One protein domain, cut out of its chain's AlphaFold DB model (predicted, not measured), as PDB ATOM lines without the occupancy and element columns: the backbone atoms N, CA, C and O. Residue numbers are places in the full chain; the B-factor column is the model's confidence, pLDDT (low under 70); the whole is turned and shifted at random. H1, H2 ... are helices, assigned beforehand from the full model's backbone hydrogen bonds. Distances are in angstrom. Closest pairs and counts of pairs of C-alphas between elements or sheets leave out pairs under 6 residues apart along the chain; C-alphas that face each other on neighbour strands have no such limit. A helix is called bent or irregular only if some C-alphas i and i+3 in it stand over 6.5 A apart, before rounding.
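What this domain is: This is residues 4 to 62 and 165 to 284 of the 328 residues of an uncharacterized protein of Rhodobacteraceae bacterium WD3A24 (UniProt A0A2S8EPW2). Two long helices, H3 and H4, lie side by side and run opposite ways as the core, and H1, H5, H6 and H7 wrap round them as a loose ring. H2 packs on H5, while H8 and H9 sit by the last turns of H7; on the far side from H9, a loop reaches out to Glu 198. The printed part has 179 residues, with nine named helices, H1 to H9 in chain order, and no named strand; its class is all helix. It is compact, with a radius of gyration of the C-alphas of 15.8 A and spans of 55 by 45 by 34 A.

Where its parts are: Find C-alpha 4 at (364.334, 310.599, 358.257); from there H1 runs to residue 16, 18.9 A. Next come H2, residues 19 to 28, and H3, residues 34 to 59, the longest at 37.2 A. Beyond the cut, begin again at C-alpha 165, (351.538, 310.519, 381.338), where H4 runs to residue 186, 29.5 A, with a kink of 42 degrees near residue 177. H4 is neither bent nor irregular, but only just: C-alphas 181 and 184 are 6.5 A apart. Read on through H5, residues 205 to 217, 19.2 A, and H6, residues 223 to 234, 16.2 A. H7, residues 237 to 257, is 29.3 A long and only just irregular: C-alphas 239 and 242 are 6.9 A apart. Last are H8, residues 266 to 272, and H9, residues 277 to 282, ending at C-alpha 282, (381.753, 317.633, 359.534).

How they stand to each other: Look first at H7, the hub, which touches H1, H3, H4, H8 and H9. Ser 176 of H4 and Val 244 of H7 have the closest C-alphas of that pair, 4.6 A, and the lines are about perpendicular at 87 degrees. H7 and H8 form a helical hairpin, closest at C-alphas 256 and 266, 5.2 A. H3 and H4 touch at a shallow tilt of 16 degrees, opposite ways, closest at C-alphas 47 and 174, 4.5 A. H1 touches H3 at a steep tilt of 64 degrees, closest at C-alphas 9 and 49, 4.5 A. H2 touches H5, closest at C-alphas 25 and 209, 4.8 A. H6 touches H4, closest at C-alphas 172 and 229, 6.8 A. Every O i to N i+4 pair is within hydrogen-bond range in H1, H2, H3, H6, H8 and H9, against 13 of 18 in H4, 7 of 9 in H5 and 15 of 17 in H7.

The domain as a whole: The farthest C-alphas, of Glu 198 and Ser 282, are 55.7 A apart. Residues 63 to 164 are not printed, and C-alphas 62 and 165 are 14.5 A apart across the cut. The link from H4 to H5 is long, 18 residues, and in it residues 195 to 196 pair antiparallel with 201 to 202. Mean pLDDT of the printed part is 79.2; 47 residues are under 70, among them 237 to 258 and 269 to 284.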
ATOM      1  N   THR A   4     365.486 310.520 359.167       63.94
ATOM      2  CA  THR A   4     364.334 310.599 358.257       63.94
ATOM      3  C   THR A   4     362.995 310.770 358.982       63.94
ATOM      4  O   THR A   4     362.177 311.583 358.559       63.94
ATOM      5  N   GLU A   5     362.782 310.082 360.108       76.25
ATOM      6  CA  GLU A   5     361.536 310.164 360.888       76.25
ATOM      7  C   GLU A   5     361.351 311.544 361.530       76.25
ATOM      8  O   GLU A   5     360.238 312.063 361.558       76.25
ATOM      9  N   PHE A   6     362.445 312.153 362.006       77.31
ATOM     10  CA  PHE A   6     362.422 313.513 362.547       77.31
ATOM     11  C   PHE A   6     361.983 314.529 361.493       77.31
ATOM     12  O   PHE A   6     361.147 315.384 361.769       77.31
ATOM     13  N   LEU A   7     362.536 314.438 360.280       79.31
ATOM     14  CA  LEU A   7     362.230 315.378 359.202       79.31
ATOM     15  C   LEU A   7     360.781 315.243 358.719       79.31
ATOM     16  O   LEU A   7     360.156 316.246 358.372       79.31
ATOM     17  N   ASP A   8     360.227 314.032 358.729       86.38
ATOM     18  CA  ASP A   8     358.810 313.809 358.435       86.38
ATOM     19  C   ASP A   8     357.904 314.403 359.523       86.38
ATOM     20  O   ASP A   8     356.937 315.099 359.204       86.38
ATOM     21  N   ASP A   9     358.253 314.217 360.799       88.94
ATOM     22  CA  ASP A   9     357.531 314.825 361.920       88.94
ATOM     23  C   ASP A   9     357.662 316.360 361.943       88.94
ATOM     24  O   ASP A   9     356.702 317.049 362.286       88.94
ATOM     25  N   TYR A  10     358.796 316.916 361.505       87.88
ATOM     26  CA  TYR A  10     358.972 318.360 361.325       87.88
ATOM     27  C   TYR A  10     358.051 318.904 360.230       87.88
ATOM     28  O   TYR A  10     357.352 319.890 360.454       87.88
ATOM     29  N   ARG A  11     357.979 318.251 359.059       90.62
ATOM     30  CA  ARG A  11     357.047 318.664 357.990       90.62
ATOM     31  C   ARG A  11     355.597 318.564 358.447       90.62
ATOM     32  O   ARG A  11     354.790 319.431 358.121       90.62
ATOM     33  N   ARG A  12     355.274 317.521 359.214       92.75
ATOM     34  CA  ARG A  12     353.954 317.353 359.822       92.75
ATOM     35  C   ARG A  12     353.640 318.494 360.785       92.75
ATOM     36  O   ARG A  12     352.551 319.044 360.706       92.75
ATOM     37  N   ALA A  13     354.581 318.864 361.652       92.75
ATOM     38  CA  ALA A  13     354.422 319.994 362.562       92.75
ATOM     39  C   ALA A  13     354.253 321.312 361.801       92.75
ATOM     40  O   ALA A  13     353.326 322.056 362.096       92.75
ATOM     41  N   ALA A  14     355.064 321.567 360.773       92.50
ATOM     42  CA  ALA A  14     354.931 322.752 359.928       92.50
ATOM     43  C   ALA A  14     353.548 322.841 359.261       92.50
ATOM     44  O   ALA A  14     352.969 323.917 359.193       92.50
ATOM     45  N   ALA A  15     352.981 321.710 358.831       93.56
ATOM     46  CA  ALA A  15     351.640 321.663 358.246       93.56
ATOM     47  C   ALA A  15     350.503 321.920 359.257       93.56
ATOM     48  O   ALA A  15     349.384 322.217 358.840       93.56
ATOM     49  N   CYS A  16     350.763 321.807 360.564       94.62
ATOM     50  CA  CYS A  16     349.795 322.145 361.611       94.62
ATOM     51  C   CYS A  16     349.666 323.658 361.844       94.62
ATOM     52  O   CYS A  16     348.677 324.089 362.434       94.62
ATOM     53  N   TYR A  17     350.641 324.455 361.401       94.94
ATOM     54  CA  TYR A  17     350.663 325.900 361.606       94.94
ATOM     55  C   TYR A  17     350.423 326.642 360.291       94.94
ATOM     56  O   TYR A  17     351.116 326.432 359.298       94.94
ATOM     57  N   THR A  18     349.462 327.560 360.289       94.44
ATOM     58  CA  THR A  18     349.325 328.559 359.227       94.44
ATOM     59  C   THR A  18     350.142 329.811 359.554       94.44
ATOM     60  O   THR A  18     350.518 330.042 360.702       94.44
ATOM     61  N   GLU A  19     350.369 330.677 358.562       93.12
ATOM     62  CA  GLU A  19     350.985 331.994 358.796       93.12
ATOM     63  C   GLU A  19     350.222 332.819 359.847       93.12
ATOM     64  O   GLU A  19     350.834 333.448 360.706       93.12
ATOM     65  N   ALA A  20     348.888 332.726 359.869       95.62
ATOM     66  CA  ALA A  20     348.069 333.400 360.873       95.62
ATOM     67  C   ALA A  20     348.270 332.839 362.293       95.62
ATOM     68  O   ALA A  20     348.201 333.601 363.259       95.62
ATOM     69  N   ASP A  21     348.530 331.534 362.431       95.44
ATOM     70  CA  ASP A  21     348.822 330.917 363.732       95.44
ATOM     71  C   ASP A  21     350.200 331.362 364.247       95.44
ATOM     72  O   ASP A  21     350.353 331.695 365.424       95.44
ATOM     73  N   PHE A  22     351.199 331.448 363.360       95.00
ATOM     74  CA  PHE A  22     352.506 332.005 363.711       95.00
ATOM     75  C   PHE A  22     352.397 333.471 364.142       95.00
ATOM     76  O   PHE A  22     352.895 333.835 365.207       95.00
ATOM     77  N   ASP A  23     351.701 334.305 363.369       95.19
ATOM     78  CA  ASP A  23     351.491 335.713 363.712       95.19
ATOM     79  C   ASP A  23     350.765 335.878 365.050       95.19
ATOM     80  O   ASP A  23     351.126 336.737 365.861       95.19
ATOM     81  N   ALA A  24     349.757 335.042 365.313       95.50
ATOM     82  CA  ALA A  24     349.048 335.039 366.582       95.50
ATOM     83  C   ALA A  24     349.973 334.659 367.746       95.50
ATOM     84  O   ALA A  24     349.970 335.368 368.756       95.50
ATOM     85  N   PHE A  25     350.791 333.611 367.596       95.12
ATOM     86  CA  PHE A  25     351.788 333.216 368.593       95.12
ATOM     87  C   PHE A  25     352.760 334.358 368.909       95.12
ATOM     88  O   PHE A  25     352.878 334.754 370.069       95.12
ATOM     89  N   PHE A  26     353.417 334.933 367.897       95.12
ATOM     90  CA  PHE A  26     354.439 335.962 368.116       95.12
ATOM     91  C   PHE A  26     353.866 337.273 368.646       95.12
ATOM     92  O   PHE A  26     354.495 337.923 369.479       95.12
ATOM     93  N   ARG A  27     352.651 337.642 368.225       94.94
ATOM     94  CA  ARG A  27     351.937 338.793 368.786       94.94
ATOM     95  C   ARG A  27     351.612 338.582 370.264       94.94
ATOM     96  O   ARG A  27     351.804 339.498 371.057       94.94
ATOM     97  N   LEU A  28     351.126 337.395 370.643       92.94
ATOM     98  CA  LEU A  28     350.841 337.067 372.046       92.94
ATOM     99  C   LEU A  28     352.129 337.034 372.880       92.94
ATOM    100  O   LEU A  28     352.159 337.597 373.968       92.94
ATOM    101  N   ALA A  29     353.209 336.459 372.346       90.06
ATOM    102  CA  ALA A  29     354.520 336.415 372.995       90.06
ATOM    103  C   ALA A  29     355.262 337.769 372.997       90.06
ATOM    104  O   ALA A  29     356.340 337.883 373.588       90.06
ATOM    105  N   GLN A  30     354.714 338.802 372.343       91.56
ATOM    106  CA  GLN A  30     355.335 340.122 372.180       91.56
ATOM    107  C   GLN A  30     356.752 340.021 371.589       91.56
ATOM    108  O   GLN A  30     357.717 340.533 372.158       91.56
ATOM    109  N   ILE A  31     356.893 339.261 370.503       89.56
ATOM    110  CA  ILE A  31     358.135 339.123 369.737       89.56
ATOM    111  C   ILE A  31     357.874 339.780 368.387       89.56
ATOM    112  O   ILE A  31     357.115 339.242 367.583       89.56
ATOM    113  N   ASP A  32     358.470 340.946 368.145       88.12
ATOM    114  CA  ASP A  32     358.201 341.749 366.940       88.12
ATOM    115  C   ASP A  32     359.327 341.685 365.903       88.12
ATOM    116  O   ASP A  32     359.104 341.987 364.734       88.12
ATOM    117  N   ASP A  33     360.520 341.250 366.308       89.88
ATOM    118  CA  ASP A  33     361.675 341.126 365.424       89.88
ATOM    119  C   ASP A  33     361.467 340.001 364.392       89.88
ATOM    120  O   ASP A  33     361.277 338.833 364.741       89.88
ATOM    121  N   GLU A  34     361.497 340.354 363.106       87.31
ATOM    122  CA  GLU A  34     361.229 339.438 361.992       87.31
ATOM    123  C   GLU A  34     362.264 338.309 361.882       87.31
ATOM    124  O   GLU A  34     361.912 337.162 361.585       87.31
ATOM    125  N   TYR A  35     363.531 338.598 362.187       86.00
ATOM    126  CA  TYR A  35     364.594 337.599 362.196       86.00
ATOM    127  C   TYR A  35     364.347 336.576 363.309       86.00
ATOM    128  O   TYR A  35     364.316 335.369 363.052       86.00
ATOM    129  N   LEU A  36     364.048 337.039 364.523       86.56
ATOM    130  CA  LEU A  36     363.719 336.166 365.647       86.56
ATOM    131  C   LEU A  36     362.436 335.371 365.403       86.56
ATOM    132  O   LEU A  36     362.374 334.199 365.778       86.56
ATOM    133  N   ARG A  37     361.433 335.956 364.741       91.75
ATOM    134  CA  ARG A  37     360.212 335.247 364.334       91.75
ATOM    135  C   ARG A  37     360.510 334.100 363.378       91.75
ATOM    136  O   ARG A  37     359.986 333.010 363.581       91.75
ATOM    137  N   SER A  38     361.367 334.306 362.375       88.06
ATOM    138  CA  SER A  38     361.732 333.242 361.426       88.06
ATOM    139  C   SER A  38     362.343 332.026 362.136       88.06
ATOM    140  O   SER A  38     361.923 330.895 361.892       88.06
ATOM    141  N   ILE A  39     363.222 332.263 363.117       86.44
ATOM    142  CA  ILE A  39     363.817 331.221 363.966       86.44
ATOM    143  C   ILE A  39     362.756 330.565 364.854       86.44
ATOM    144  O   ILE A  39     362.722 329.345 365.000       86.44
ATOM    145  N   GLY A  40     361.856 331.365 365.430       88.06
ATOM    146  CA  GLY A  40     360.771 330.866 366.269       88.06
ATOM    147  C   GLY A  40     359.828 329.917 365.524       88.06
ATOM    148  O   GLY A  40     359.360 328.945 366.116       88.06
ATOM    149  N   LYS A  41     359.583 330.144 364.223       93.75
ATOM    150  CA  LYS A  41     358.769 329.244 363.385       93.75
ATOM    151  C   LYS A  41     359.423 327.872 363.261       93.75
ATOM    152  O   LYS A  41     358.760 326.855 363.477       93.75
ATOM    153  N   ASP A  42     360.725 327.836 362.981       88.50
ATOM    154  CA  ASP A  42     361.487 326.587 362.947       88.50
ATOM    155  C   ASP A  42     361.481 325.889 364.307       88.50
ATOM    156  O   ASP A  42     361.288 324.675 364.366       88.50
ATOM    157  N   ILE A  43     361.606 326.636 365.406       88.44
ATOM    158  CA  ILE A  43     361.594 326.055 366.752       88.44
ATOM    159  C   ILE A  43     360.245 325.460 367.132       88.44
ATOM    160  O   ILE A  43     360.207 324.355 367.672       88.44
ATOM    161  N   LEU A  44     359.142 326.119 366.784       92.56
ATOM    162  CA  LEU A  44     357.797 325.562 366.942       92.56
ATOM    163  C   LEU A  44     357.637 324.238 366.182       92.56
ATOM    164  O   LEU A  44     357.001 323.302 366.680       92.56
ATOM    165  N   CYS A  45     358.243 324.137 364.997       92.31
ATOM    166  CA  CYS A  45     358.218 322.927 364.184       92.31
ATOM    167  C   CYS A  45     359.141 321.829 364.742       92.31
ATOM    168  O   CYS A  45     358.738 320.668 364.777       92.31
ATOM    169  N   ILE A  46     360.333 322.167 365.248       86.19
ATOM    170  CA  ILE A  46     361.233 321.228 365.945       86.19
ATOM    171  C   ILE A  46     360.558 320.677 367.203       86.19
ATOM    172  O   ILE A  46     360.525 319.464 367.411       86.19
ATOM    173  N   ALA A  47     359.983 321.555 368.026       90.12
ATOM    174  CA  ALA A  47     359.246 321.171 369.221       90.12
ATOM    175  C   ALA A  47     358.071 320.250 368.861       90.12
ATOM    176  O   ALA A  47     357.869 319.216 369.502       90.12
ATOM    177  N   GLY A  48     357.329 320.577 367.797       90.38
ATOM    178  CA  GLY A  48     356.256 319.733 367.272       90.38
ATOM    179  C   GLY A  48     356.738 318.373 366.764       90.38
ATOM    180  O   GLY A  48     356.082 317.363 367.015       90.38
ATOM    181  N   ALA A  49     357.910 318.313 366.131       86.69
ATOM    182  CA  ALA A  49     358.487 317.055 365.675       86.69
ATOM    183  C   ALA A  49     358.814 316.124 366.851       86.69
ATOM    184  O   ALA A  49     358.454 314.946 366.853       86.69
ATOM    185  N   LEU A  50     359.434 316.676 367.897       84.38
ATOM    186  CA  LEU A  50     359.722 315.948 369.131       84.38
ATOM    187  C   LEU A  50     358.439 315.505 369.845       84.38
ATOM    188  O   LEU A  50     358.367 314.378 370.341       84.38
ATOM    189  N   TYR A  51     357.409 316.357 369.852       89.31
ATOM    190  CA  TYR A  51     356.090 316.020 370.382       89.31
ATOM    191  C   TYR A  51     355.495 314.798 369.673       89.31
ATOM    192  O   TYR A  51     355.080 313.846 370.337       89.31
ATOM    193  N   PHE A  52     355.477 314.785 368.336       88.44
ATOM    194  CA  PHE A  52     354.945 313.655 367.572       88.44
ATOM    195  C   PHE A  52     355.771 312.380 367.738       88.44
ATOM    196  O   PHE A  52     355.181 311.308 367.885       88.44
ATOM    197  N   GLY A  53     357.100 312.487 367.796       83.31
ATOM    198  CA  GLY A  53     357.976 311.354 368.080       83.31
ATOM    199  C   GLY A  53     357.657 310.704 369.431       83.31
ATOM    200  O   GLY A  53     357.441 309.494 369.509       83.31
ATOM    201  N   GLU A  54     357.527 311.505 370.492       81.62
ATOM    202  CA  GLU A  54     357.157 311.005 371.824       81.62
ATOM    203  C   GLU A  54     355.731 310.446 371.868       81.62
ATOM    204  O   GLU A  54     355.483 309.409 372.484       81.62
ATOM    205  N   ARG A  55     354.780 311.083 371.178       82.19
ATOM    206  CA  ARG A  55     353.406 310.574 371.045       82.19
ATOM    207  C   ARG A  55     353.370 309.205 370.370       82.19
ATOM    208  O   ARG A  55     352.681 308.313 370.857       82.19
ATOM    209  N   ARG A  56     354.139 309.021 369.297       81.12
ATOM    210  CA  ARG A  56     354.221 307.763 368.548       81.12
ATOM    211  C   ARG A  56     354.811 306.638 369.393       81.12
ATOM    212  O   ARG A  56     354.188 305.586 369.516       81.12
ATOM    213  N   LEU A  57     355.933 306.897 370.070       69.69
ATOM    214  CA  LEU A  57     356.550 305.944 371.003       69.69
ATOM    215  C   LEU A  57     355.570 305.482 372.091       69.69
ATOM    216  O   LEU A  57     355.628 304.345 372.550       69.69
ATOM    217  N   GLN A  58     354.647 306.348 372.506       68.06
ATOM    218  CA  GLN A  58     353.625 306.014 373.497       68.06
ATOM    219  C   GLN A  58     352.421 305.268 372.908       68.06
ATOM    220  O   GLN A  58     351.812 304.448 373.600       68.06
ATOM    221  N   GLU A  59     352.050 305.560 371.664       66.94
ATOM    222  CA  GLU A  59     350.977 304.870 370.941       66.94
ATOM    223  C   GLU A  59     351.374 303.425 370.599       66.94
ATOM    224  O   GLU A  59     350.544 302.520 370.719       66.94
ATOM    225  N   GLU A  60     352.653 303.195 370.293       64.00
ATOM    226  CA  GLU A  60     353.240 301.875 370.023       64.00
ATOM    227  C   GLU A  60     353.425 301.009 371.287       64.00
ATOM    228  O   GLU A  60     353.524 299.784 371.199       64.00
ATOM    229  N   GLN A  61     353.407 301.598 372.491       58.53
ATOM    230  CA  GLN A  61     353.491 300.831 373.739       58.53
ATOM    231  C   GLN A  61     352.221 300.003 373.985       58.53
ATOM    232  O   GLN A  61     351.113 300.540 374.078       58.53
ATOM    233  N   VAL A  62     352.383 298.687 374.188       55.72
ATOM    234  CA  VAL A  62     351.291 297.749 374.523       55.72
ATOM    235  C   VAL A  62     350.476 298.287 375.713       55.72
ATOM    236  O   VAL A  62     351.058 298.724 376.709       55.72
ATOM    237  N   ARG A 165     350.662 309.369 381.643       52.78
ATOM    238  CA  ARG A 165     351.538 310.519 381.338       52.78
ATOM    239  C   ARG A 165     351.892 310.703 379.865       52.78
ATOM    240  O   ARG A 165     352.879 311.363 379.580       52.78
ATOM    241  N   GLY A 166     351.111 310.169 378.928       61.53
ATOM    242  CA  GLY A 166     351.480 310.274 377.514       61.53
ATOM    243  C   GLY A 166     351.591 311.727 377.020       61.53
ATOM    244  O   GLY A 166     352.665 312.219 376.677       61.53
ATOM    245  N   ARG A 167     350.484 312.476 377.112       73.00
ATOM    246  CA  ARG A 167     350.438 313.888 376.693       73.00
ATOM    247  C   ARG A 167     351.349 314.789 377.524       73.00
ATOM    248  O   ARG A 167     352.038 315.622 376.959       73.00
ATOM    249  N   GLN A 168     351.377 314.608 378.848       77.50
ATOM    250  CA  GLN A 168     352.237 315.415 379.720       77.50
ATOM    251  C   GLN A 168     353.720 315.209 379.379       77.50
ATOM    252  O   GLN A 168     354.456 316.178 379.293       77.50
ATOM    253  N   ARG A 169     354.148 313.964 379.126       77.06
ATOM    254  CA  ARG A 169     355.540 313.669 378.771       77.06
ATOM    255  C   ARG A 169     355.897 314.122 377.358       77.06
ATOM    256  O   ARG A 169     356.996 314.612 377.155       77.06
ATOM    257  N   ALA A 170     354.971 314.017 376.405       82.12
ATOM    258  CA  ALA A 170     355.181 314.573 375.070       82.12
ATOM    259  C   ALA A 170     355.289 316.110 375.113       82.12
ATOM    260  O   ALA A 170     356.168 316.683 374.474       82.12
ATOM    261  N   LEU A 171     354.451 316.774 375.919       85.75
ATOM    262  CA  LEU A 171     354.551 318.216 376.156       85.75
ATOM    263  C   LEU A 171     355.848 318.607 376.870       85.75
ATOM    264  O   LEU A 171     356.394 319.652 376.554       85.75
ATOM    265  N   ASP A 172     356.364 317.787 377.784       82.44
ATOM    266  CA  ASP A 172     357.646 318.039 378.461       82.44
ATOM    267  C   ASP A 172     358.794 318.199 377.458       82.44
ATOM    268  O   ASP A 172     359.563 319.154 377.520       82.44
ATOM    269  N   VAL A 173     358.849 317.316 376.457       80.06
ATOM    270  CA  VAL A 173     359.866 317.385 375.399       80.06
ATOM    271  C   VAL A 173     359.600 318.548 374.433       80.06
ATOM    272  O   VAL A 173     360.551 319.178 373.975       80.06
ATOM    273  N   TRP A 174     358.333 318.884 374.167       89.69
ATOM    274  CA  TRP A 174     357.959 320.065 373.374       89.69
ATOM    275  C   TRP A 174     358.389 321.379 374.044       89.69
ATOM    276  O   TRP A 174     358.868 322.292 373.377       89.69
ATOM    277  N   PHE A 175     358.259 321.474 375.369       86.56
ATOM    278  CA  PHE A 175     358.608 322.679 376.119       86.56
ATOM    279  C   PHE A 175     360.102 322.997 376.082       86.56
ATOM    280  O   PHE A 175     360.466 324.164 376.190       86.56
ATOM    281  N   SER A 176     360.963 321.996 375.904       79.56
ATOM    282  CA  SER A 176     362.413 322.179 375.912       79.56
ATOM    283  C   SER A 176     362.900 323.160 374.828       79.56
ATOM    284  O   SER A 176     363.396 324.225 375.196       79.56
ATOM    285  N   PRO A 177     362.692 322.925 373.515       79.75
ATOM    286  CA  PRO A 177     363.059 323.912 372.495       79.75
ATOM    287  C   PRO A 177     362.361 325.261 372.653       79.75
ATOM    288  O   PRO A 177     362.963 326.302 372.399       79.75
ATOM    289  N   MET A 178     361.108 325.254 373.118       87.06
ATOM    290  CA  MET A 178     360.360 326.488 373.342       87.06
ATOM    291  C   MET A 178     361.001 327.348 374.427       87.06
ATOM    292  O   MET A 178     361.131 328.550 374.235       87.06
ATOM    293  N   LEU A 179     361.446 326.751 375.534       79.75
ATOM    294  CA  LEU A 179     362.148 327.464 376.599       79.75
ATOM    295  C   LEU A 179     363.539 327.919 376.174       79.75
ATOM    296  O   LEU A 179     363.926 329.031 376.523       79.75
ATOM    297  N   PHE A 180     364.261 327.099 375.406       77.19
ATOM    298  CA  PHE A 180     365.555 327.500 374.857       77.19
ATOM    299  C   PHE A 180     365.427 328.755 373.993       77.19
ATOM    300  O   PHE A 180     366.255 329.650 374.077       77.19
ATOM    301  N   TYR A 181     364.374 328.837 373.180       83.06
ATOM    302  CA  TYR A 181     364.090 330.031 372.391       83.06
ATOM    303  C   TYR A 181     363.582 331.195 373.258       83.06
ATOM    304  O   TYR A 181     363.938 332.341 373.017       83.06
ATOM    305  N   TRP A 182     362.777 330.921 374.286       86.25
ATOM    306  CA  TRP A 182     362.141 331.948 375.115       86.25
ATOM    307  C   TRP A 182     363.108 332.673 376.055       86.25
ATOM    308  O   TRP A 182     363.070 333.900 376.160       86.25
ATOM    309  N   PHE A 183     363.947 331.921 376.767       81.06
ATOM    310  CA  PHE A 183     364.754 332.439 377.871       81.06
ATOM    311  C   PHE A 183     365.756 333.523 377.430       81.06
ATOM    312  O   PHE A 183     365.764 334.580 378.057       81.06
ATOM    313  N   PRO A 184     366.509 333.370 376.320       74.56
ATOM    314  CA  PRO A 184     367.392 334.428 375.824       74.56
ATOM    315  C   PRO A 184     366.642 335.674 375.332       74.56
ATOM    316  O   PRO A 184     367.193 336.765 375.338       74.56
ATOM    317  N   LEU A 185     365.385 335.526 374.896       81.25
ATOM    318  CA  LEU A 185     364.589 336.630 374.348       81.25
ATOM    319  C   LEU A 185     363.919 337.491 375.413       81.25
ATOM    320  O   LEU A 185     363.635 338.665 375.174       81.25
ATOM    321  N   LYS A 186     363.573 336.886 376.548       80.19
ATOM    322  CA  LYS A 186     362.789 337.532 377.609       80.19
ATOM    323  C   LYS A 186     363.546 337.655 378.927       80.19
ATOM    324  O   LYS A 186     363.002 338.250 379.854       80.19
ATOM    325  N   GLU A 187     364.752 337.091 379.001       78.19
ATOM    326  CA  GLU A 187     365.615 337.032 380.191       78.19
ATOM    327  C   GLU A 187     364.921 336.409 381.421       78.19
ATOM    328  O   GLU A 187     365.320 336.621 382.564       78.19
ATOM    329  N   ASP A 188     363.850 335.644 381.193       81.12
ATOM    330  CA  ASP A 188     363.010 335.039 382.223       81.12
ATOM    331  C   ASP A 188     362.216 333.864 381.628       81.12
ATOM    332  O   ASP A 188     362.031 333.733 380.412       81.12
ATOM    333  N   LEU A 189     361.717 332.995 382.502       82.62
ATOM    334  CA  LEU A 189     360.827 331.899 382.138       82.62
ATOM    335  C   LEU A 189     359.382 332.398 381.971       82.62
ATOM    336  O   LEU A 189     358.952 333.272 382.732       82.62
ATOM    337  N   PRO A 190     358.575 331.773 381.085       87.06
ATOM    338  CA  PRO A 190     357.184 332.159 380.839       87.06
ATOM    339  C   PRO A 190     356.397 332.427 382.126       87.06
ATOM    340  O   PRO A 190     356.357 331.609 383.057       87.06
ATOM    341  N   ARG A 191     355.771 333.596 382.224       87.25
ATOM    342  CA  ARG A 191     354.971 333.990 383.387       87.25
ATOM    343  C   ARG A 191     353.635 333.271 383.335       87.25
ATOM    344  O   ARG A 191     352.991 333.218 382.300       87.25
ATOM    345  N   THR A 192     353.191 332.716 384.457       84.44
ATOM    346  CA  THR A 192     351.927 331.963 384.516       84.44
ATOM    347  C   THR A 192     350.710 332.866 384.723       84.44
ATOM    348  O   THR A 192     349.622 332.528 384.271       84.44
ATOM    349  N   GLY A 193     350.892 334.036 385.345       82.81
ATOM    350  CA  GLY A 193     349.808 334.972 385.662       82.81
ATOM    351  C   GLY A 193     348.858 334.463 386.753       82.81
ATOM    352  O   GLY A 193     349.056 333.394 387.335       82.81
ATOM    353  N   HIS A 194     347.820 335.248 387.048       84.38
ATOM    354  CA  HIS A 194     346.736 334.835 387.942       84.38
ATOM    355  C   HIS A 194     345.689 334.015 387.183       84.38
ATOM    356  O   HIS A 194     345.408 334.284 386.013       84.38
ATOM    357  N   TYR A 195     345.121 333.019 387.865       85.50
ATOM    358  CA  TYR A 195     344.020 332.226 387.332       85.50
ATOM    359  C   TYR A 195     342.689 332.941 387.563       85.50
ATOM    360  O   TYR A 195     342.351 333.238 388.710       85.50
ATOM    361  N   ASP A 196     341.941 333.178 386.490       81.00
ATOM    362  CA  ASP A 196     340.572 333.672 386.547       81.00
ATOM    363  C   ASP A 196     339.600 332.481 386.540       81.00
ATOM    364  O   ASP A 196     339.486 331.733 385.564       81.00
ATOM    365  N   GLY A 197     338.905 332.285 387.662       75.75
ATOM    366  CA  GLY A 197     337.941 331.200 387.828       75.75
ATOM    367  C   GLY A 197     336.664 331.371 387.001       75.75
ATOM    368  O   GLY A 197     336.045 330.362 386.665       75.75
ATOM    369  N   GLU A 198     336.283 332.602 386.650       75.88
ATOM    370  CA  GLU A 198     335.069 332.882 385.872       75.88
ATOM    371  C   GLU A 198     335.306 332.633 384.382       75.88
ATOM    372  O   GLU A 198     334.536 331.918 383.740       75.88
ATOM    373  N   ALA A 199     336.416 333.144 383.845       73.50
ATOM    374  CA  ALA A 199     336.814 332.907 382.456       73.50
ATOM    375  C   ALA A 199     337.431 331.514 382.239       73.50
ATOM    376  O   ALA A 199     337.549 331.048 381.107       73.50
ATOM    377  N   SER A 200     337.810 330.829 383.322       75.19
ATOM    378  CA  SER A 200     338.566 329.575 383.306       75.19
ATOM    379  C   SER A 200     339.925 329.661 382.593       75.19
ATOM    380  O   SER A 200     340.458 328.624 382.188       75.19
ATOM    381  N   THR A 201     340.511 330.856 382.508       80.06
ATOM    382  CA  THR A 201     341.763 331.151 381.795       80.06
ATOM    383  C   THR A 201     342.815 331.787 382.704       80.06
ATOM    384  O   THR A 201     342.535 332.230 383.821       80.06
ATOM    385  N   TYR A 202     344.062 331.815 382.242       85.31
ATOM    386  CA  TYR A 202     345.159 332.533 382.881       85.31
ATOM    387  C   TYR A 202     345.381 333.877 382.191       85.31
ATOM    388  O   TYR A 202     345.543 333.946 380.976       85.31
ATOM    389  N   GLY A 203     345.477 334.956 382.973       78.88
ATOM    390  CA  GLY A 203     345.700 336.317 382.461       78.88
ATOM    391  C   GLY A 203     347.118 336.593 381.940       78.88
ATOM    392  O   GLY A 203     347.573 337.732 382.005       78.88
ATOM    393  N   SER A 204     347.852 335.571 381.492       89.56
ATOM    394  CA  SER A 204     349.226 335.699 381.002       89.56
ATOM    395  C   SER A 204     349.297 335.558 379.487       89.56
ATOM    396  O   SER A 204     348.892 334.537 378.928       89.56
ATOM    397  N   ALA A 205     349.893 336.559 378.834       89.62
ATOM    398  CA  ALA A 205     350.159 336.538 377.400       89.62
ATOM    399  C   ALA A 205     351.096 335.381 377.005       89.62
ATOM    400  O   ALA A 205     350.882 334.748 375.974       89.62
ATOM    401  N   ASP A 206     352.052 335.030 377.873       91.62
ATOM    402  CA  ASP A 206     352.988 333.925 377.657       91.62
ATOM    403  C   ASP A 206     352.259 332.573 377.624       91.62
ATOM    404  O   ASP A 206     352.483 331.747 376.739       91.62
ATOM    405  N   ILE A 207     351.331 332.361 378.568       92.56
ATOM    406  CA  ILE A 207     350.495 331.153 378.608       92.56
ATOM    407  C   ILE A 207     349.546 331.124 377.418       92.56
ATOM    408  O   ILE A 207     349.382 330.063 376.816       92.56
ATOM    409  N   GLY A 208     348.969 332.267 377.044       90.88
ATOM    410  CA  GLY A 208     348.138 332.387 375.850       90.88
ATOM    411  C   GLY A 208     348.894 332.002 374.577       90.88
ATOM    412  O   GLY A 208     348.396 331.196 373.793       90.88
ATOM    413  N   ALA A 209     350.123 332.500 374.401       93.88
ATOM    414  CA  ALA A 209     350.975 332.174 373.259       93.88
ATOM    415  C   ALA A 209     351.308 330.675 373.212       93.88
ATOM    416  O   ALA A 209     351.036 330.004 372.216       93.88
ATOM    417  N   LEU A 210     351.843 330.123 374.305       94.00
ATOM    418  CA  LEU A 210     352.237 328.713 374.376       94.00
ATOM    419  C   LEU A 210     351.042 327.769 374.209       94.00
ATOM    420  O   LEU A 210     351.159 326.741 373.544       94.00
ATOM    421  N   THR A 211     349.886 328.127 374.770       94.00
ATOM    422  CA  THR A 211     348.654 327.345 374.610       94.00
ATOM    423  C   THR A 211     348.168 327.384 373.170       94.00
ATOM    424  O   THR A 211     347.855 326.329 372.622       94.00
ATOM    425  N   HIS A 212     348.154 328.564 372.539       94.56
ATOM    426  CA  HIS A 212     347.766 328.709 371.139       94.56
ATOM    427  C   HIS A 212     348.614 327.810 370.231       94.56
ATOM    428  O   HIS A 212     348.065 327.025 369.461       94.56
ATOM    429  N   ALA A 213     349.941 327.858 370.383       94.88
ATOM    430  CA  ALA A 213     350.856 327.015 369.620       94.88
ATOM    431  C   ALA A 213     350.633 325.515 369.882       94.88
ATOM    432  O   ALA A 213     350.471 324.737 368.943       94.88
ATOM    433  N   ALA A 214     350.571 325.097 371.149       93.62
ATOM    434  CA  ALA A 214     350.414 323.686 371.492       93.62
ATOM    435  C   ALA A 214     349.079 323.096 370.999       93.62
ATOM    436  O   ALA A 214     349.036 321.939 370.580       93.62
ATOM    437  N   GLN A 215     348.002 323.887 370.989       94.50
ATOM    438  CA  GLN A 215     346.692 323.449 370.504       94.50
ATOM    439  C   GLN A 215     346.674 323.148 369.005       94.50
ATOM    440  O   GLN A 215     345.932 322.275 368.580       94.50
ATOM    441  N   ARG A 216     347.517 323.797 368.192       95.56
ATOM    442  CA  ARG A 216     347.645 323.444 366.764       95.56
ATOM    443  C   ARG A 216     348.206 322.040 366.546       95.56
ATOM    444  O   ARG A 216     347.901 321.412 365.538       95.56
ATOM    445  N   LEU A 217     349.001 321.538 367.491       91.12
ATOM    446  CA  LEU A 217     349.522 320.172 367.461       91.12
ATOM    447  C   LEU A 217     348.547 319.168 368.089       91.12
ATOM    448  O   LEU A 217     348.439 318.034 367.622       91.12
ATOM    449  N   ASP A 218     347.868 319.568 369.166       89.69
ATOM    450  CA  ASP A 218     346.879 318.762 369.882       89.69
ATOM    451  C   ASP A 218     345.827 319.668 370.551       89.69
ATOM    452  O   ASP A 218     346.062 320.233 371.622       89.69
ATOM    453  N   ASP A 219     344.629 319.746 369.960       87.69
ATOM    454  CA  ASP A 219     343.503 320.571 370.440       87.69
ATOM    455  C   ASP A 219     343.054 320.235 371.876       87.69
ATOM    456  O   ASP A 219     342.328 320.996 372.515       87.69
ATOM    457  N   SER A 220     343.472 319.089 372.417       85.88
ATOM    458  CA  SER A 220     343.155 318.686 373.788       85.88
ATOM    459  C   SER A 220     344.147 319.206 374.840       85.88
ATOM    460  O   SER A 220     344.031 318.870 376.029       85.88
ATOM    461  N   VAL A 221     345.129 320.014 374.432       88.31
ATOM    462  CA  VAL A 221     346.006 320.770 375.332       88.31
ATOM    463  C   VAL A 221     345.243 321.960 375.919       88.31
ATOM    464  O   VAL A 221     344.543 322.694 375.226       88.31
ATOM    465  N   THR A 222     345.373 322.149 377.232       88.06
ATOM    466  CA  THR A 222     344.680 323.204 377.989       88.06
ATOM    467  C   THR A 222     345.686 324.143 378.641       88.06
ATOM    468  O   THR A 222     346.786 323.711 378.992       88.06
ATOM    469  N   GLU A 223     345.291 325.391 378.903       89.44
ATOM    470  CA  GLU A 223     346.141 326.366 379.606       89.44
ATOM    471  C   GLU A 223     346.616 325.847 380.970       89.44
ATOM    472  O   GLU A 223     347.777 326.006 381.331       89.44
ATOM    473  N   ARG A 224     345.752 325.138 381.711       87.06
ATOM    474  CA  ARG A 224     346.120 324.509 382.992       87.06
ATOM    475  C   ARG A 224     347.269 323.512 382.839       87.06
ATOM    476  O   ARG A 224     348.114 323.411 383.726       87.06
ATOM    477  N   LEU A 225     347.298 322.763 381.736       87.38
ATOM    478  CA  LEU A 225     348.380 321.824 381.456       87.38
ATOM    479  C   LEU A 225     349.673 322.572 381.112       87.38
ATOM    480  O   LEU A 225     350.710 322.226 381.662       87.38
ATOM    481  N   ILE A 226     349.601 323.629 380.297       91.12
ATOM    482  CA  ILE A 226     350.739 324.518 379.994       91.12
ATOM    483  C   ILE A 226     351.307 325.136 381.279       91.12
ATOM    484  O   ILE A 226     352.504 325.036 381.528       91.12
ATOM    485  N   VAL A 227     350.461 325.695 382.148       89.12
ATOM    486  CA  VAL A 227     350.878 326.278 383.436       89.12
ATOM    487  C   VAL A 227     351.533 325.244 384.340       89.12
ATOM    488  O   VAL A 227     352.550 325.536 384.972       89.12
ATOM    489  N   LYS A 228     350.986 324.026 384.390       87.44
ATOM    490  CA  LYS A 228     351.596 322.923 385.131       87.44
ATOM    491  C   LYS A 228     353.006 322.629 384.614       87.44
ATOM    492  O   LYS A 228     353.919 322.563 385.429       87.44
ATOM    493  N   MET A 229     353.192 322.526 383.295       86.88
ATOM    494  CA  MET A 229     354.511 322.289 382.693       86.88
ATOM    495  C   MET A 229     355.490 323.420 383.006       86.88
ATOM    496  O   MET A 229     356.591 323.159 383.475       86.88
ATOM    497  N   VAL A 230     355.077 324.680 382.839       86.56
ATOM    498  CA  VAL A 230     355.908 325.849 383.177       86.56
ATOM    499  C   VAL A 230     356.316 325.835 384.653       86.56
ATOM    500  O   VAL A 230     357.455 326.152 384.977       86.56
ATOM    501  N   THR A 231     355.410 325.451 385.554       83.69
ATOM    502  CA  THR A 231     355.687 325.392 386.999       83.69
ATOM    503  C   THR A 231     356.643 324.251 387.351       83.69
ATOM    504  O   THR A 231     357.579 324.458 388.120       83.69
ATOM    505  N   GLU A 232     356.435 323.061 386.777       80.94
ATOM    506  CA  GLU A 232     357.332 321.910 386.946       80.94
ATOM    507  C   GLU A 232     358.741 322.232 386.421       80.94
ATOM    508  O   GLU A 232     359.727 321.929 387.086       80.94
ATOM    509  N   LEU A 233     358.837 322.917 385.278       75.00
ATOM    510  CA  LEU A 233     360.105 323.324 384.674       75.00
ATOM    511  C   LEU A 233     360.796 324.438 385.464       75.00
ATOM    512  O   LEU A 233     362.005 324.376 385.645       75.00
ATOM    513  N   LYS A 234     360.051 325.415 386.000       74.62
ATOM    514  CA  LYS A 234     360.591 326.472 386.877       74.62
ATOM    515  C   LYS A 234     361.278 325.916 388.122       74.62
ATOM    516  O   LYS A 234     362.283 326.468 388.550       74.62
ATOM    517  N   GLY A 235     360.744 324.840 388.700       72.00
ATOM    518  CA  GLY A 235     361.318 324.216 389.895       72.00
ATOM    519  C   GLY A 235     362.616 323.437 389.653       72.00
ATOM    520  O   GLY A 235     363.310 323.132 390.617       72.00
ATOM    521  N   ASP A 236     362.937 323.112 388.397       70.44
ATOM    522  CA  ASP A 236     364.023 322.193 388.021       70.44
ATOM    523  C   ASP A 236     364.854 322.721 386.833       70.44
ATOM    524  O   ASP A 236     365.541 321.964 386.145       70.44
ATOM    525  N   PHE A 237     364.763 324.024 386.550       67.19
ATOM    526  CA  PHE A 237     365.282 324.616 385.315       67.19
ATOM    527  C   PHE A 237     366.796 324.435 385.173       67.19
ATOM    528  O   PHE A 237     367.254 323.982 384.127       67.19
ATOM    529  N   ASP A 238     367.558 324.678 386.240       65.62
ATOM    530  CA  ASP A 238     369.022 324.550 386.242       65.62
ATOM    531  C   ASP A 238     369.490 323.118 385.946       65.62
ATOM    532  O   ASP A 238     370.463 322.907 385.220       65.62
ATOM    533  N   ASN A 239     368.758 322.109 386.425       62.56
ATOM    534  CA  ASN A 239     369.072 320.706 386.150       62.56
ATOM    535  C   ASN A 239     368.642 320.276 384.739       62.56
ATOM    536  O   ASN A 239     369.193 319.323 384.179       62.56
ATOM    537  N   ARG A 240     367.646 320.965 384.169       65.56
ATOM    538  CA  ARG A 240     367.076 320.684 382.845       65.56
ATOM    539  C   ARG A 240     367.703 321.497 381.724       65.56
ATOM    540  O   ARG A 240     367.553 321.100 380.576       65.56
ATOM    541  N   LEU A 241     368.451 322.556 382.021       62.69
ATOM    542  CA  LEU A 241     369.155 323.396 381.045       62.69
ATOM    543  C   LEU A 241     370.001 322.565 380.066       62.69
ATOM    544  O   LEU A 241     369.960 322.793 378.861       62.69
ATOM    545  N   LEU A 242     370.682 321.527 380.559       60.81
ATOM    546  CA  LEU A 242     371.464 320.604 379.730       60.81
ATOM    547  C   LEU A 242     370.593 319.787 378.770       60.81
ATOM    548  O   LEU A 242     370.930 319.621 377.599       60.81
ATOM    549  N   GLU A 243     369.454 319.297 379.249       61.09
ATOM    550  CA  GLU A 243     368.485 318.559 378.440       61.09
ATOM    551  C   GLU A 243     367.810 319.461 377.397       61.09
ATOM    552  O   GLU A 243     367.653 319.059 376.243       61.09
ATOM    553  N   VAL A 244     367.460 320.682 377.799       64.88
ATOM    554  CA  VAL A 244     366.840 321.714 376.972       64.88
ATOM    555  C   VAL A 244     367.763 322.115 375.823       64.88
ATOM    556  O   VAL A 244     367.357 322.048 374.659       64.88
ATOM    557  N   SER A 245     369.016 322.452 376.126       60.91
ATOM    558  CA  SER A 245     370.020 322.810 375.120       60.91
ATOM    559  C   SER A 245     370.315 321.638 374.188       60.91
ATOM    560  O   SER A 245     370.304 321.803 372.972       60.91
ATOM    561  N   PHE A 246     370.474 320.425 374.727       62.84
ATOM    562  CA  PHE A 246     370.768 319.241 373.918       62.84
ATOM    563  C   PHE A 246     369.665 318.917 372.900       62.84
ATOM    564  O   PHE A 246     369.951 318.720 371.718       62.84
ATOM    565  N   LEU A 247     368.401 318.865 373.335       63.72
ATOM    566  CA  LEU A 247     367.276 318.547 372.447       63.72
ATOM    567  C   LEU A 247     367.109 319.595 371.341       63.72
ATOM    568  O   LEU A 247     366.807 319.248 370.198       63.72
ATOM    569  N   SER A 248     367.351 320.859 371.680       65.69
ATOM    570  CA  SER A 248     367.255 321.976 370.744       65.69
ATOM    571  C   SER A 248     368.371 321.937 369.698       65.69
ATOM    572  O   SER A 248     368.092 321.982 368.499       65.69
ATOM    573  N   SER A 249     369.623 321.745 370.129       63.16
ATOM    574  CA  SER A 249     370.773 321.615 369.228       63.16
ATOM    575  C   SER A 249     370.654 320.391 368.317       63.16
ATOM    576  O   SER A 249     370.994 320.473 367.141       63.16
ATOM    577  N   LEU A 250     370.119 319.267 368.810       65.19
ATOM    578  CA  LEU A 250     369.927 318.064 367.998       65.19
ATOM    579  C   LEU A 250     368.911 318.289 366.866       65.19
ATOM    580  O   LEU A 250     369.184 317.930 365.719       65.19
ATOM    581  N   GLY A 251     367.776 318.934 367.158       64.94
ATOM    582  CA  GLY A 251     366.786 319.284 366.136       64.94
ATOM    583  C   GLY A 251     367.349 320.218 365.060       64.94
ATOM    584  O   GLY A 251     367.120 320.016 363.866       64.94
ATOM    585  N   VAL A 252     368.163 321.192 365.468       67.38
ATOM    586  CA  VAL A 252     368.822 322.145 364.559       67.38
ATOM    587  C   VAL A 252     369.878 321.461 363.696       67.38
ATOM    588  O   VAL A 252     369.921 321.699 362.490       67.38
ATOM    589  N   CYS A 253     370.677 320.554 364.263       62.38
ATOM    590  CA  CYS A 253     371.639 319.749 363.508       62.38
ATOM    591  C   CYS A 253     370.955 318.900 362.424       62.38
ATOM    592  O   CYS A 253     371.447 318.837 361.292       62.38
ATOM    593  N   HIS A 254     369.793 318.303 362.725       65.69
ATOM    594  CA  HIS A 254     369.003 317.580 361.724       65.69
ATOM    595  C   HIS A 254     368.540 318.498 360.585       65.69
ATOM    596  O   HIS A 254     368.675 318.144 359.415       65.69
ATOM    597  N   LEU A 255     368.049 319.702 360.887       66.25
ATOM    598  CA  LEU A 255     367.612 320.641 359.848       66.25
ATOM    599  C   LEU A 255     368.774 321.177 359.007       66.25
ATOM    600  O   LEU A 255     368.688 321.177 357.774       66.25
ATOM    601  N   ALA A 256     369.874 321.575 359.649       64.31
ATOM    602  CA  ALA A 256     371.043 322.151 358.992       64.31
ATOM    603  C   ALA A 256     371.649 321.192 357.951       64.31
ATOM    604  O   ALA A 256     372.011 321.606 356.845       64.31
ATOM    605  N   THR A 257     371.666 319.895 358.255       61.91
ATOM    606  CA  THR A 257     372.236 318.845 357.395       61.91
ATOM    607  C   THR A 257     371.259 318.267 356.362       61.91
ATOM    608  O   THR A 257     371.691 317.623 355.404       61.91
ATOM    609  N   SER A 258     369.956 318.537 356.496       65.12
ATOM    610  CA  SER A 258     368.912 318.028 355.593       65.12
ATOM    611  C   SER A 258     368.759 318.840 354.296       65.12
ATOM    612  O   SER A 258     369.347 319.902 354.131       65.12
ATOM    613  N   LYS A 259     367.911 318.398 353.360       72.81
ATOM    614  CA  LYS A 259     367.447 319.227 352.219       72.81
ATOM    615  C   LYS A 259     366.088 319.896 352.472       72.81
ATOM    616  O   LYS A 259     365.470 320.388 351.532       72.81
ATOM    617  N   VAL A 260     365.588 319.860 353.707       73.75
ATOM    618  CA  VAL A 260     364.273 320.409 354.053       73.75
ATOM    619  C   VAL A 260     364.320 321.935 354.023       73.75
ATOM    620  O   VAL A 260     365.301 322.544 354.449       73.75
ATOM    621  N   SER A 261     363.260 322.543 353.485       78.31
ATOM    622  CA  SER A 261     363.068 323.990 353.545       78.31
ATOM    623  C   SER A 261     362.784 324.397 354.986       78.31
ATOM    624  O   SER A 261     361.892 323.831 355.613       78.31
ATOM    625  N   THR A 262     363.540 325.366 355.480       82.56
ATOM    626  CA  THR A 262     363.404 325.978 356.811       82.56
ATOM    627  C   THR A 262     362.903 327.412 356.654       82.56
ATOM    628  O   THR A 262     362.935 327.949 355.541       82.56
ATOM    629  N   PHE A 263     362.377 328.007 357.724       86.19
ATOM    630  CA  PHE A 263     361.862 329.380 357.692       86.19
ATOM    631  C   PHE A 263     362.988 330.409 357.854       86.19
ATOM    632  O   PHE A 263     363.020 331.409 357.137       86.19
ATOM    633  N   ALA A 264     363.917 330.155 358.770       82.00
ATOM    634  CA  ALA A 264     365.180 330.860 358.905       82.00
ATOM    635  C   ALA A 264     366.255 330.223 358.014       82.00
ATOM    636  O   ALA A 264     366.158 329.063 357.608       82.00
ATOM    637  N   SER A 265     367.327 330.969 357.728       80.62
ATOM    638  CA  SER A 265     368.497 330.354 357.104       80.62
ATOM    639  C   SER A 265     369.124 329.332 358.056       80.62
ATOM    640  O   SER A 265     369.075 329.460 359.282       80.62
ATOM    641  N   LYS A 266     369.757 328.305 357.496       72.69
ATOM    642  CA  LYS A 266     370.421 327.272 358.301       72.69
ATOM    643  C   LYS A 266     371.574 327.839 359.114       72.69
ATOM    644  O   LYS A 266     371.835 327.361 360.210       72.69
ATOM    645  N   GLU A 267     372.232 328.862 358.583       71.88
ATOM    646  CA  GLU A 267     373.279 329.622 359.251       71.88
ATOM    647  C   GLU A 267     372.714 330.419 360.435       71.88
ATOM    648  O   GLU A 267     373.335 330.451 361.494       71.88
ATOM    649  N   ALA A 268     371.522 331.009 360.289       75.31
ATOM    650  CA  ALA A 268     370.838 331.707 361.377       75.31
ATOM    651  C   ALA A 268     370.441 330.742 362.500       75.31
ATOM    652  O   ALA A 268     370.691 331.027 363.671       75.31
ATOM    653  N   LEU A 269     369.898 329.569 362.150       69.12
ATOM    654  CA  LEU A 269     369.635 328.509 363.122       69.12
ATOM    655  C   LEU A 269     370.942 328.084 363.807       69.12
ATOM    656  O   LEU A 269     371.055 328.166 365.022       69.12
ATOM    657  N   ALA A 270     371.980 327.726 363.056       66.06
ATOM    658  CA  ALA A 270     373.274 327.329 363.615       66.06
ATOM    659  C   ALA A 270     373.833 328.325 364.645       66.06
ATOM    660  O   ALA A 270     374.258 327.921 365.729       66.06
ATOM    661  N   ALA A 271     373.788 329.618 364.311       67.44
ATOM    662  CA  ALA A 271     374.298 330.691 365.151       67.44
ATOM    663  C   ALA A 271     373.531 330.813 366.477       67.44
ATOM    664  O   ALA A 271     374.153 330.900 367.533       67.44
ATOM    665  N   VAL A 272     372.194 330.759 366.446       64.56
ATOM    666  CA  VAL A 272     371.364 330.889 367.660       64.56
ATOM    667  C   VAL A 272     371.534 329.708 368.617       64.56
ATOM    668  O   VAL A 272     371.452 329.879 369.834       64.56
ATOM    669  N   PHE A 273     371.829 328.519 368.092       62.25
ATOM    670  CA  PHE A 273     372.041 327.313 368.900       62.25
ATOM    671  C   PHE A 273     373.514 327.050 369.233       62.25
ATOM    672  O   PHE A 273     373.832 325.981 369.755       62.25
ATOM    673  N   GLY A 274     374.406 328.004 368.934       55.75
ATOM    674  CA  GLY A 274     375.833 327.905 369.242       55.75
ATOM    675  C   GLY A 274     376.517 326.712 368.575       55.75
ATOM    676  O   GLY A 274     377.500 326.201 369.105       55.75
ATOM    677  N   VAL A 275     375.986 326.230 367.444       54.56
ATOM    678  CA  VAL A 275     376.562 325.099 366.711       54.56
ATOM    679  C   VAL A 275     377.689 325.637 365.824       54.56
ATOM    680  O   VAL A 275     377.405 326.400 364.896       54.56
ATOM    681  N   PRO A 276     378.961 325.257 366.060       51.75
ATOM    682  CA  PRO A 276     380.069 325.738 365.243       51.75
ATOM    683  C   PRO A 276     379.888 325.317 363.783       51.75
ATOM    684  O   PRO A 276     379.486 324.183 363.491       51.75
ATOM    685  N   ALA A 277     380.214 326.209 362.848       52.34
ATOM    686  CA  ALA A 277     380.085 325.940 361.417       52.34
ATOM    687  C   ALA A 277     380.921 324.718 360.986       52.34
ATOM    688  O   ALA A 277     380.537 323.974 360.082       52.34
ATOM    689  N   GLU A 278     382.031 324.465 361.680       47.22
ATOM    690  CA  GLU A 278     382.918 323.320 361.493       47.22
ATOM    691  C   GLU A 278     382.241 321.996 361.883       47.22
ATOM    692  O   GLU A 278     382.447 320.968 361.230       47.22
ATOM    693  N   VAL A 279     381.381 322.010 362.910       47.12
ATOM    694  CA  VAL A 279     380.582 320.845 363.324       47.12
ATOM    695  C   VAL A 279     379.508 320.557 362.275       47.12
ATOM    696  O   VAL A 279     379.357 319.419 361.842       47.12
ATOM    697  N   LEU A 280     378.834 321.584 361.755       48.06
ATOM    698  CA  LEU A 280     377.860 321.417 360.667       48.06
ATOM    699  C   LEU A 280     378.485 320.915 359.362       48.06
ATOM    700  O   LEU A 280     377.861 320.142 358.635       48.06
ATOM    701  N   ALA A 281     379.713 321.339 359.068       48.44
ATOM    702  CA  ALA A 281     380.457 320.895 357.895       48.44
ATOM    703  C   ALA A 281     380.976 319.449 358.016       48.44
ATOM    704  O   ALA A 281     381.159 318.790 356.992       48.44
ATOM    705  N   SER A 282     381.217 318.971 359.241       42.50
ATOM    706  CA  SER A 282     381.753 317.633 359.534       42.50
ATOM    707  C   SER A 282     380.681 316.577 359.809       42.50
ATOM    708  O   SER A 282     380.972 315.382 359.725       42.50
ATOM    709  N   LEU A 283     379.440 316.988 360.088       42.47
ATOM    710  CA  LEU A 283     378.319 316.065 360.192       42.47
ATOM    711  C   LEU A 283     378.083 315.376 358.838       42.47
ATOM    712  O   LEU A 283     378.031 316.052 357.803       42.47
ATOM    713  N   PRO A 284     377.929 314.037 358.813       43.78
ATOM    714  CA  PRO A 284     377.633 313.327 357.583       43.78
ATOM    715  C   PRO A 284     376.327 313.882 357.024       43.78
ATOM    716  O   PRO A 284     375.257 313.698 357.603       43.78
TER     717      PRO A 284